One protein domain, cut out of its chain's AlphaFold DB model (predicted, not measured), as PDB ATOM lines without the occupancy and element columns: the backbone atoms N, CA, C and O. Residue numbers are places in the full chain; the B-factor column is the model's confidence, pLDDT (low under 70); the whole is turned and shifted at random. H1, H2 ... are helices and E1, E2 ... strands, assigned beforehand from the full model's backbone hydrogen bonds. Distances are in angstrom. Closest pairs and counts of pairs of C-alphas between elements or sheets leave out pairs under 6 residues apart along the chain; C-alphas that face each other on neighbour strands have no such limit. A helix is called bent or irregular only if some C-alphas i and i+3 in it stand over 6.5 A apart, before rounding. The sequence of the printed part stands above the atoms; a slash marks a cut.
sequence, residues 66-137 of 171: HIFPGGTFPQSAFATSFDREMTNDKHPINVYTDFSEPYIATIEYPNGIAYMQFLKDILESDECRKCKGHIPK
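Overview. This is residues 66 to 137 of the 171 residues of an uncharacterized protein of Bacteroides faecis (UniProt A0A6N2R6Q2). A small antiparallel hairpin, E1 and E2, has helix H1 folded back over one of its faces, nearer E2 than E1; H2 turns a corner beyond H1, and the long loop of residues 66 to 92 makes the opposite end. The 72 printed residues, under half in named elements, run E1, E2, H1, H2: mixed, helices and strands. The whole is loose, radius of gyration of the C-alphas 14.2 A, spanning 40 by 26 by 16 A.

Along the chain. Find C-alpha 93 at (-34.990, 5.678, -39.058), where E1, residues 93 to 96, begins; E2 is 104 to 107. H1, 112 to 124, runs 18.4 A; H2, 126 to 133, ends at (-27.095, -21.455, -37.742) and is irregular, C-alphas 130 and 133 lying 7.3 A apart.

Arrangement. Look at N 95 and O 105, 2.9 A, between E1 and E2. E2 and H1 come closest at C-alphas Ile 107 and Ala 114, 6.8 A. H1 and H2 are close but not clearly touching, Ile 122 and Cys 128 C-alphas being closest at 6.1 A; their lines are only just about perpendicular, 71 degrees. Every O i to N i+4 pair is within hydrogen-bond range in H1, 3 of 4 in H2.

Size, cuts and confidence. C-alphas of Ser 76 and Lys 130 are farthest apart, 40.9 A. The printed part has no cut and no long link; pLDDT is under 70 at residues 66, 77 to 84 and 131 to 137.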
ATOM      1  N   HIS A  66     -48.476  -2.966 -30.372       67.38
ATOM      2  CA  HIS A  66     -47.884  -2.684 -31.679       67.38
ATOM      3  C   HIS A  66     -46.554  -1.932 -31.508       67.38
ATOM      4  O   HIS A  66     -46.421  -0.766 -31.866       67.38
ATOM      5  N   ILE A  67     -45.583  -2.591 -30.872       76.25
ATOM      6  CA  ILE A  67     -44.280  -2.030 -30.513       76.25
ATOM      7  C   ILE A  67     -43.271  -2.372 -31.605       76.25
ATOM      8  O   ILE A  67     -43.138  -3.525 -32.012       76.25
ATOM      9  N   PHE A  68     -42.527  -1.366 -32.049       81.69
ATOM     10  CA  PHE A  68     -41.474  -1.506 -33.045       81.69
ATOM     11  C   PHE A  68     -40.423  -0.391 -32.878       81.69
ATOM     12  O   PHE A  68     -40.725   0.648 -32.277       81.69
ATOM     13  N   PRO A  69     -39.191  -0.565 -33.392       82.50
ATOM     14  CA  PRO A  69     -38.182   0.492 -33.453       82.50
ATOM     15  C   PRO A  69     -38.722   1.764 -34.124       82.50
ATOM     16  O   PRO A  69     -39.253   1.713 -35.228       82.50
ATOM     17  N   GLY A  70     -38.604   2.911 -33.451       82.56
ATOM     18  CA  GLY A  70     -39.172   4.188 -33.913       82.56
ATOM     19  C   GLY A  70     -40.666   4.384 -33.615       82.56
ATOM     20  O   GLY A  70     -41.238   5.415 -33.974       82.56
ATOM     21  N   GLY A  71     -41.310   3.436 -32.932       84.06
ATOM     22  CA  GLY A  71     -42.620   3.648 -32.324       84.06
ATOM     23  C   GLY A  71     -42.531   4.671 -31.188       84.06
ATOM     24  O   GLY A  71     -41.702   4.547 -30.287       84.06
ATOM     25  N   THR A  72     -43.389   5.686 -31.222       83.19
ATOM     26  CA  THR A  72     -43.469   6.735 -30.196       83.19
ATOM     27  C   THR A  72     -44.821   6.662 -29.513       83.19
ATOM     28  O   THR A  72     -45.845   6.654 -30.190       83.19
ATOM     29  N   PHE A  73     -44.837   6.646 -28.182       80.81
ATOM     30  CA  PHE A  73     -46.053   6.485 -27.384       80.81
ATOM     31  C   PHE A  73     -46.078   7.525 -26.257       80.81
ATOM     32  O   PHE A  73     -45.012   7.883 -25.746       80.81
ATOM     33  N   PRO A  74     -47.258   8.010 -25.828       78.44
ATOM     34  CA  PRO A  74     -47.375   8.823 -24.629       78.44
ATOM     35  C   PRO A  74     -46.803   8.085 -23.421       78.44
ATOM     36  O   PRO A  74     -47.046   6.891 -23.245       78.44
ATOM     37  N   GLN A  75     -46.126   8.812 -22.532       76.88
ATOM     38  CA  GLN A  75     -45.594   8.244 -21.290       76.88
ATOM     39  C   GLN A  75     -46.682   7.548 -20.455       76.88
ATOM     40  O   GLN A  75     -46.417   6.529 -19.831       76.88
ATOM     41  N   SER A  76     -47.919   8.055 -20.483       73.69
ATOM     42  CA  SER A  76     -49.067   7.451 -19.796       73.69
ATOM     43  C   SER A  76     -49.504   6.096 -20.374       73.69
ATOM     44  O   SER A  76     -50.148   5.319 -19.675       73.69
ATOM     45  N   ALA A  77     -49.193   5.826 -21.646       68.75
ATOM     46  CA  ALA A  77     -49.502   4.573 -22.341       68.75
ATOM     47  C   ALA A  77     -48.318   3.585 -22.334       68.75
ATOM     48  O   ALA A  77     -48.468   2.418 -22.709       68.75
ATOM     49  N   PHE A  78     -47.130   4.046 -21.924       68.56
ATOM     50  CA  PHE A  78     -45.953   3.204 -21.784       68.56
ATOM     51  C   PHE A  78     -46.163   2.220 -20.636       68.56
ATOM     52  O   PHE A  78     -46.557   2.613 -19.540       68.56
ATOM     53  N   ALA A  79     -45.870   0.944 -20.880       60.34
ATOM     54  CA  ALA A  79     -46.009  -0.122 -19.893       60.34
ATOM     55  C   ALA A  79     -47.448  -0.392 -19.397       60.34
ATOM     56  O   ALA A  79     -47.625  -1.045 -18.369       60.34
ATOM     57  N   THR A  80     -48.469   0.094 -20.105       61.88
ATOM     58  CA  THR A  80     -49.877  -0.098 -19.729       61.88
ATOM     59  C   THR A  80     -50.667  -0.714 -20.878       61.88
ATOM     60  O   THR A  80     -51.078  -1.866 -20.779       61.88
ATOM     61  N   SER A  81     -50.832   0.021 -21.979       62.47
ATOM     62  CA  SER A  81     -51.694  -0.366 -23.103       62.47
ATOM     63  C   SER A  81     -51.005  -0.319 -24.466       62.47
ATOM     64  O   SER A  81     -51.397  -1.069 -25.350       62.47
ATOM     65  N   PHE A  82     -50.001   0.545 -24.674       65.06
ATOM     66  CA  PHE A  82     -49.377   0.783 -25.992       65.06
ATOM     67  C   PHE A  82     -50.385   1.008 -27.149       65.06
ATOM     68  O   PHE A  82     -50.041   0.874 -28.320       65.06
ATOM     69  N   ASP A  83     -51.630   1.369 -26.834       65.94
ATOM     70  CA  ASP A  83     -52.774   1.483 -27.751       65.94
ATOM     71  C   ASP A  83     -52.828   2.841 -28.467       65.94
ATOM     72  O   ASP A  83     -53.622   3.047 -29.383       65.94
ATOM     73  N   ARG A  84     -51.973   3.780 -28.050       69.31
ATOM     74  CA  ARG A  84     -51.893   5.142 -28.584       69.31
ATOM     75  C   ARG A  84     -50.507   5.426 -29.124       69.31
ATOM     76  O   ARG A  84     -49.706   6.097 -28.481       69.31
ATOM     77  N   GLU A  85     -50.217   4.910 -30.307       76.88
ATOM     78  CA  GLU A  85     -49.056   5.371 -31.058       76.88
ATOM     79  C   GLU A  85     -49.250   6.849 -31.442       76.88
ATOM     80  O   GLU A  85     -50.299   7.246 -31.944       76.88
ATOM     81  N   MET A  86     -48.236   7.679 -31.209       79.38
ATOM     82  CA  MET A  86     -48.191   9.043 -31.728       79.38
ATOM     83  C   MET A  86     -47.865   8.971 -33.224       79.38
ATOM     84  O   MET A  86     -46.755   8.593 -33.594       79.38
ATOM     85  N   THR A  87     -48.820   9.335 -34.078       76.50
ATOM     86  CA  THR A  87     -48.694   9.259 -35.547       76.50
ATOM     87  C   THR A  87     -48.256  10.573 -36.199       76.50
ATOM     88  O   THR A  87     -48.366  10.715 -37.412       76.50
ATOM     89  N   ASN A  88     -47.815  11.554 -35.405       78.00
ATOM     90  CA  ASN A  88     -47.285  12.825 -35.914       78.00
ATOM     91  C   ASN A  88     -46.038  12.584 -36.782       78.00
ATOM     92  O   ASN A  88     -45.460  11.504 -36.721       78.00
ATOM     93  N   ASP A  89     -45.602  13.595 -37.539       74.69
ATOM     94  CA  ASP A  89     -44.436  13.494 -38.423       74.69
ATOM     95  C   ASP A  89     -43.204  12.959 -37.678       74.69
ATOM     96  O   ASP A  89     -42.645  13.606 -36.788       74.69
ATOM     97  N   LYS A  90     -42.797  11.745 -38.048       83.69
ATOM     98  CA  LYS A  90     -41.591  11.088 -37.548       83.69
ATOM     99  C   LYS A  90     -40.491  11.209 -38.583       83.69
ATOM    100  O   LYS A  90     -40.741  11.106 -39.782       83.69
ATOM    101  N   HIS A  91     -39.265  11.382 -38.110       89.31
ATOM    102  CA  HIS A  91     -38.102  11.318 -38.982       89.31
ATOM    103  C   HIS A  91     -37.831   9.876 -39.427       89.31
ATOM    104  O   HIS A  91     -38.087   8.955 -38.645       89.31
ATOM    105  N   PRO A  92     -37.280   9.679 -40.640       92.12
ATOM    106  CA  PRO A  92     -36.780   8.385 -41.075       92.12
ATOM    107  C   PRO A  92     -35.846   7.761 -40.039       92.12
ATOM    108  O   PRO A  92     -35.062   8.460 -39.387       92.12
ATOM    109  N   ILE A  93     -35.903   6.438 -39.916       90.19
ATOM    110  CA  ILE A  93     -34.990   5.678 -39.058       90.19
ATOM    111  C   ILE A  93     -34.189   4.685 -39.889       90.19
ATOM    112  O   ILE A  93     -34.709   4.084 -40.827       90.19
ATOM    113  N   ASN A  94     -32.938   4.462 -39.495       90.69
ATOM    114  CA  ASN A  94     -32.151   3.340 -39.988       90.69
ATOM    115  C   ASN A  94     -32.290   2.181 -39.011       90.69
ATOM    116  O   ASN A  94     -32.068   2.352 -37.811       90.69
ATOM    117  N   VAL A  95     -32.649   1.012 -39.527       87.50
ATOM    118  CA  VAL A  95     -32.779  -0.219 -38.751       87.50
ATOM    119  C   VAL A  95     -31.807  -1.241 -39.317       87.50
ATOM    120  O   VAL A  95     -31.627  -1.337 -40.531       87.50
ATOM    121  N   TYR A  96     -31.164  -1.993 -38.430       86.56
ATOM    122  CA  TYR A  96     -30.261  -3.064 -38.812       86.56
ATOM    123  C   TYR A  96     -30.404  -4.263 -37.881       86.56
ATOM    124  O   TYR A  96     -30.789  -4.113 -36.720       86.56
ATOM    125  N   THR A  97     -30.122  -5.454 -38.403       82.69
ATOM    126  CA  THR A  97     -30.092  -6.688 -37.610       82.69
ATOM    127  C   THR A  97     -28.733  -6.883 -36.938       82.69
ATOM    128  O   THR A  97     -27.713  -6.384 -37.405       82.69
ATOM    129  N   ASP A  98     -28.705  -7.644 -35.847       74.06
ATOM    130  CA  ASP A  98     -27.489  -8.041 -35.120       74.06
ATOM    131  C   ASP A  98     -26.824  -9.303 -35.704       74.06
ATOM    132  O   ASP A  98     -26.007  -9.965 -35.061       74.06
ATOM    133  N   PHE A  99     -27.175  -9.644 -36.940       78.50
ATOM    134  CA  PHE A  99     -26.590 -10.743 -37.692       78.50
ATOM    135  C   PHE A  99     -25.084 -10.535 -37.897       78.50
ATOM    136  O   PHE A  99     -24.595  -9.406 -37.938       78.50
ATOM    137  N   SER A 100     -24.340 -11.626 -38.110       75.88
ATOM    138  CA  SER A 100     -22.911 -11.537 -38.453       75.88
ATOM    139  C   SER A 100     -22.666 -10.708 -39.719       75.88
ATOM    140  O   SER A 100     -21.666 -10.005 -39.817       75.88
ATOM    141  N   GLU A 101     -23.595 -10.793 -40.672       83.12
ATOM    142  CA  GLU A 101     -23.737  -9.869 -41.796       83.12
ATOM    143  C   GLU A 101     -25.063  -9.109 -41.605       83.12
ATOM    144  O   GLU A 101     -26.123  -9.707 -41.813       83.12
ATOM    145  N   PRO A 102     -25.037  -7.839 -41.152       84.00
ATOM    146  CA  PRO A 102     -26.248  -7.076 -40.863       84.00
ATOM    147  C   PRO A 102     -27.091  -6.820 -42.112       84.00
ATOM    148  O   PRO A 102     -26.584  -6.305 -43.108       84.00
ATOM    149  N   TYR A 103     -28.394  -7.083 -42.023       86.31
ATOM    150  CA  TYR A 103     -29.360  -6.534 -42.972       86.31
ATOM    151  C   TYR A 103     -29.666  -5.099 -42.546       86.31
ATOM    152  O   TYR A 103     -30.043  -4.883 -41.395       86.31
ATOM    153  N   ILE A 104     -29.492  -4.123 -43.438       91.06
ATOM    154  CA  ILE A 104     -29.628  -2.692 -43.135       91.06
ATOM    155  C   ILE A 104     -30.687  -2.091 -44.057       91.06
ATOM    156  O   ILE A 104     -30.613  -2.256 -45.273       91.06
ATOM    157  N   ALA A 105     -31.636  -1.345 -43.493       92.94
ATOM    158  CA  ALA A 105     -32.632  -0.611 -44.265       92.94
ATOM    159  C   ALA A 105     -33.016   0.709 -43.592       92.94
ATOM    160  O   ALA A 105     -32.922   0.868 -42.372       92.94
ATOM    161  N   THR A 106     -33.507   1.642 -44.401       94.44
ATOM    162  CA  THR A 106     -34.116   2.885 -43.933       94.44
ATOM    163  C   THR A 106     -35.631   2.765 -44.016       94.44
ATOM    164  O   THR A 106     -36.185   2.444 -45.066       94.44
ATOM    165  N   ILE A 107     -36.313   3.036 -42.905       92.38
ATOM    166  CA  ILE A 107     -37.765   3.175 -42.861       92.38
ATOM    167  C   ILE A 107     -38.076   4.671 -42.927       92.38
ATOM    168  O   ILE A 107     -37.978   5.372 -41.920       92.38
ATOM    169  N   GLU A 108     -38.444   5.144 -44.120       91.44
ATOM    170  CA  GLU A 108     -38.725   6.563 -44.403       91.44
ATOM    171  C   GLU A 108     -39.876   7.126 -43.559       91.44
ATOM    172  O   GLU A 108     -39.803   8.244 -43.060       91.44
ATOM    173  N   TYR A 109     -40.925   6.323 -43.348       90.50
ATOM    174  CA  TYR A 109     -42.106   6.706 -42.572       90.50
ATOM    175  C   TYR A 109     -42.361   5.679 -41.463       90.50
ATOM    176  O   TYR A 109     -43.110   4.721 -41.684       90.50
ATOM    177  N   PRO A 110     -41.742   5.828 -40.276       88.81
ATOM    178  CA  PRO A 110     -41.808   4.824 -39.218       88.81
ATOM    179  C   PRO A 110     -43.229   4.593 -38.698       88.81
ATOM    180  O   PRO A 110     -43.809   5.397 -37.966       88.81
ATOM    181  N   ASN A 111     -43.778   3.441 -39.044       86.50
ATOM    182  CA  ASN A 111     -45.035   2.917 -38.532       86.50
ATOM    183  C   ASN A 111     -44.937   1.387 -38.500       86.50
ATOM    184  O   ASN A 111     -44.088   0.806 -39.186       86.50
ATOM    185  N   GLY A 112     -45.792   0.714 -37.732       81.62
ATOM    186  CA  GLY A 112     -45.613  -0.729 -37.582       81.62
ATOM    187  C   GLY A 112     -45.937  -1.543 -38.840       81.62
ATOM    188  O   GLY A 112     -45.405  -2.638 -38.970       81.62
ATOM    189  N   ILE A 113     -46.683  -1.015 -39.825       85.06
ATOM    190  CA  ILE A 113     -46.823  -1.680 -41.138       85.06
ATOM    191  C   ILE A 113     -45.484  -1.671 -41.878       85.06
ATOM    192  O   ILE A 113     -45.050  -2.709 -42.372       85.06
ATOM    193  N   ALA A 114     -44.807  -0.522 -41.913       89.12
ATOM    194  CA  ALA A 114     -43.491  -0.407 -42.533       89.12
ATOM    195  C   ALA A 114     -42.453  -1.292 -41.823       89.12
ATOM    196  O   ALA A 114     -41.655  -1.955 -42.480       89.12
ATOM    197  N   TYR A 115     -42.514  -1.382 -40.491       89.00
ATOM    198  CA  TYR A 115     -41.653  -2.297 -39.743       89.00
ATOM    199  C   TYR A 115     -41.984  -3.777 -39.993       89.00
ATOM    200  O   TYR A 115     -41.079  -4.592 -40.146       89.00
ATOM    201  N   MET A 116     -43.265  -4.147 -40.100       84.00
ATOM    202  CA  MET A 116     -43.654  -5.504 -40.495       84.00
ATOM    203  C   MET A 116     -43.138  -5.860 -41.891       84.00
ATOM    204  O   MET A 116     -42.745  -7.004 -42.110       84.00
ATOM    205  N   GLN A 117     -43.131  -4.905 -42.824       88.88
ATOM    206  CA  GLN A 117     -42.548  -5.122 -44.146       88.88
ATOM    207  C   GLN A 117     -41.035  -5.338 -44.048       88.88
ATOM    208  O   GLN A 117     -40.549  -6.341 -44.552       88.88
ATOM    209  N   PHE A 118     -40.325  -4.497 -43.291       88.88
ATOM    210  CA  PHE A 118     -38.903  -4.691 -42.998       88.88
ATOM    211  C   PHE A 118     -38.603  -6.086 -42.422       88.88
ATOM    212  O   PHE A 118     -37.669  -6.748 -42.866       88.88
ATOM    213  N   LEU A 119     -39.418  -6.584 -41.484       85.56
ATOM    214  CA  LEU A 119     -39.259  -7.939 -40.945       85.56
ATOM    215  C   LEU A 119     -39.468  -9.028 -42.005       85.56
ATOM    216  O   LEU A 119     -38.729 -10.010 -42.012       85.56
ATOM    217  N   LYS A 120     -40.453  -8.877 -42.898       85.50
ATOM    218  CA  LYS A 120     -40.651  -9.818 -44.014       85.50
ATOM    219  C   LYS A 120     -39.445  -9.820 -44.948       85.50
ATOM    220  O   LYS A 120     -38.946 -10.893 -45.273       85.50
ATOM    221  N   ASP A 121     -38.942  -8.638 -45.287       89.62
ATOM    222  CA  ASP A 121     -37.787  -8.481 -46.168       89.62
ATOM    223  C   ASP A 121     -36.531  -9.110 -45.539       89.62
ATOM    224  O   ASP A 121     -35.799  -9.836 -46.214       89.62
ATOM    225  N   ILE A 122     -36.327  -8.947 -44.222       89.00
ATOM    226  CA  ILE A 122     -35.276  -9.662 -43.483       89.00
ATOM    227  C   ILE A 122     -35.448 -11.172 -43.625       89.00
ATOM    228  O   ILE A 122     -34.480 -11.854 -43.947       89.00
ATOM    229  N   LEU A 123     -36.638 -11.720 -43.373       82.94
ATOM    230  CA  LEU A 123     -36.858 -13.172 -43.397       82.94
ATOM    231  C   LEU A 123     -36.583 -13.790 -44.778       82.94
ATOM    232  O   LEU A 123     -36.187 -14.956 -44.866       82.94
ATOM    233  N   GLU A 124     -36.766 -13.013 -45.844       87.31
ATOM    234  CA  GLU A 124     -36.490 -13.421 -47.222       87.31
ATOM    235  C   GLU A 124     -35.035 -13.167 -47.653       87.31
ATOM    236  O   GLU A 124     -34.563 -13.795 -48.608       87.31
ATOM    237  N   SER A 125     -34.304 -12.314 -46.932       87.19
ATOM    238  CA  SER A 125     -32.938 -11.883 -47.250       87.19
ATOM    239  C   SER A 125     -31.889 -13.009 -47.251       87.19
ATOM    240  O   SER A 125     -32.035 -14.064 -46.613       87.19
ATOM    241  N   ASP A 126     -30.793 -12.780 -47.978       89.44
ATOM    242  CA  ASP A 126     -29.629 -13.673 -47.987       89.44
ATOM    243  C   ASP A 126     -28.951 -13.687 -46.608       89.44
ATOM    244  O   ASP A 126     -28.528 -14.742 -46.129       89.44
ATOM    245  N   GLU A 127     -28.916 -12.531 -45.949       86.44
ATOM    246  CA  GLU A 127     -28.382 -12.288 -44.614       86.44
ATOM    247  C   GLU A 127     -29.068 -13.201 -43.591       86.44
ATOM    248  O   GLU A 127     -28.402 -13.960 -42.884       86.44
ATOM    249  N   CYS A 128     -30.407 -13.247 -43.579       81.75
ATOM    250  CA  CYS A 128     -31.148 -14.145 -42.690       81.75
ATOM    251  C   CYS A 128     -30.925 -15.626 -43.029       81.75
ATOM    252  O   CYS A 128     -30.876 -16.472 -42.131       81.75
ATOM    253  N   ARG A 129     -30.761 -15.979 -44.312       81.94
ATOM    254  CA  ARG A 129     -30.469 -17.366 -44.718       81.94
ATOM    255  C   ARG A 129     -29.098 -17.831 -44.231       81.94
ATOM    256  O   ARG A 129     -28.989 -18.974 -43.785       81.94
ATOM    257  N   LYS A 130     -28.094 -16.952 -44.234       78.56
ATOM    258  CA  LYS A 130     -26.773 -17.203 -43.631       78.56
ATOM    259  C   LYS A 130     -26.845 -17.294 -42.101       78.56
ATOM    260  O   LYS A 130     -26.069 -18.027 -41.493       78.56
ATOM    261  N   CYS A 131     -27.834 -16.644 -41.488       64.12
ATOM    262  CA  CYS A 131     -28.080 -16.694 -40.046       64.12
ATOM    263  C   CYS A 131     -28.812 -17.950 -39.555       64.12
ATOM    264  O   CYS A 131     -28.957 -18.114 -38.349       64.12
ATOM    265  N   LYS A 132     -29.215 -18.892 -40.423       58.34
ATOM    266  CA  LYS A 132     -29.937 -20.124 -40.024       58.34
ATOM    267  C   LYS A 132     -29.164 -21.069 -39.078       58.34
ATOM    268  O   LYS A 132     -29.747 -22.034 -38.595       58.34
ATOM    269  N   GLY A 133     -27.886 -20.798 -38.798       53.75
ATOM    270  CA  GLY A 133     -27.095 -21.455 -37.742       53.75
ATOM    271  C   GLY A 133     -26.964 -20.655 -36.435       53.75
ATOM    272  O   GLY A 133     -26.527 -21.206 -35.428       53.75
ATOM    273  N   HIS A 134     -27.353 -19.377 -36.427       54.94
ATOM    274  CA  HIS A 134     -27.486 -18.552 -35.228       54.94
ATOM    275  C   HIS A 134     -28.887 -18.775 -34.652       54.94
ATOM    276  O   HIS A 134     -29.829 -18.035 -34.923       54.94
ATOM    277  N   ILE A 135     -29.037 -19.846 -33.870       50.38
ATOM    278  CA  ILE A 135     -30.203 -20.005 -32.995       50.38
ATOM    279  C   ILE A 135     -30.259 -18.739 -32.126       50.38
ATOM    280  O   ILE A 135     -29.225 -18.415 -31.528       50.38
ATOM    281  N   PRO A 136     -31.403 -18.025 -32.045       50.97
ATOM    282  CA  PRO A 136     -31.548 -16.920 -31.113       50.97
ATOM    283  C   PRO A 136     -31.111 -17.437 -29.756       50.97
ATOM    284  O   PRO A 136     -31.682 -18.407 -29.245       50.97
ATOM    285  N   LYS A 137     -30.040 -16.870 -29.205       52.88
ATOM    286  CA  LYS A 137     -29.626 -17.264 -27.870       52.88
ATOM    287  C   LYS A 137     -30.812 -16.934 -26.983       52.88
ATOM    288  O   LYS A 137     -31.187 -15.770 -26.889       52.88
TER     289      LYS A 137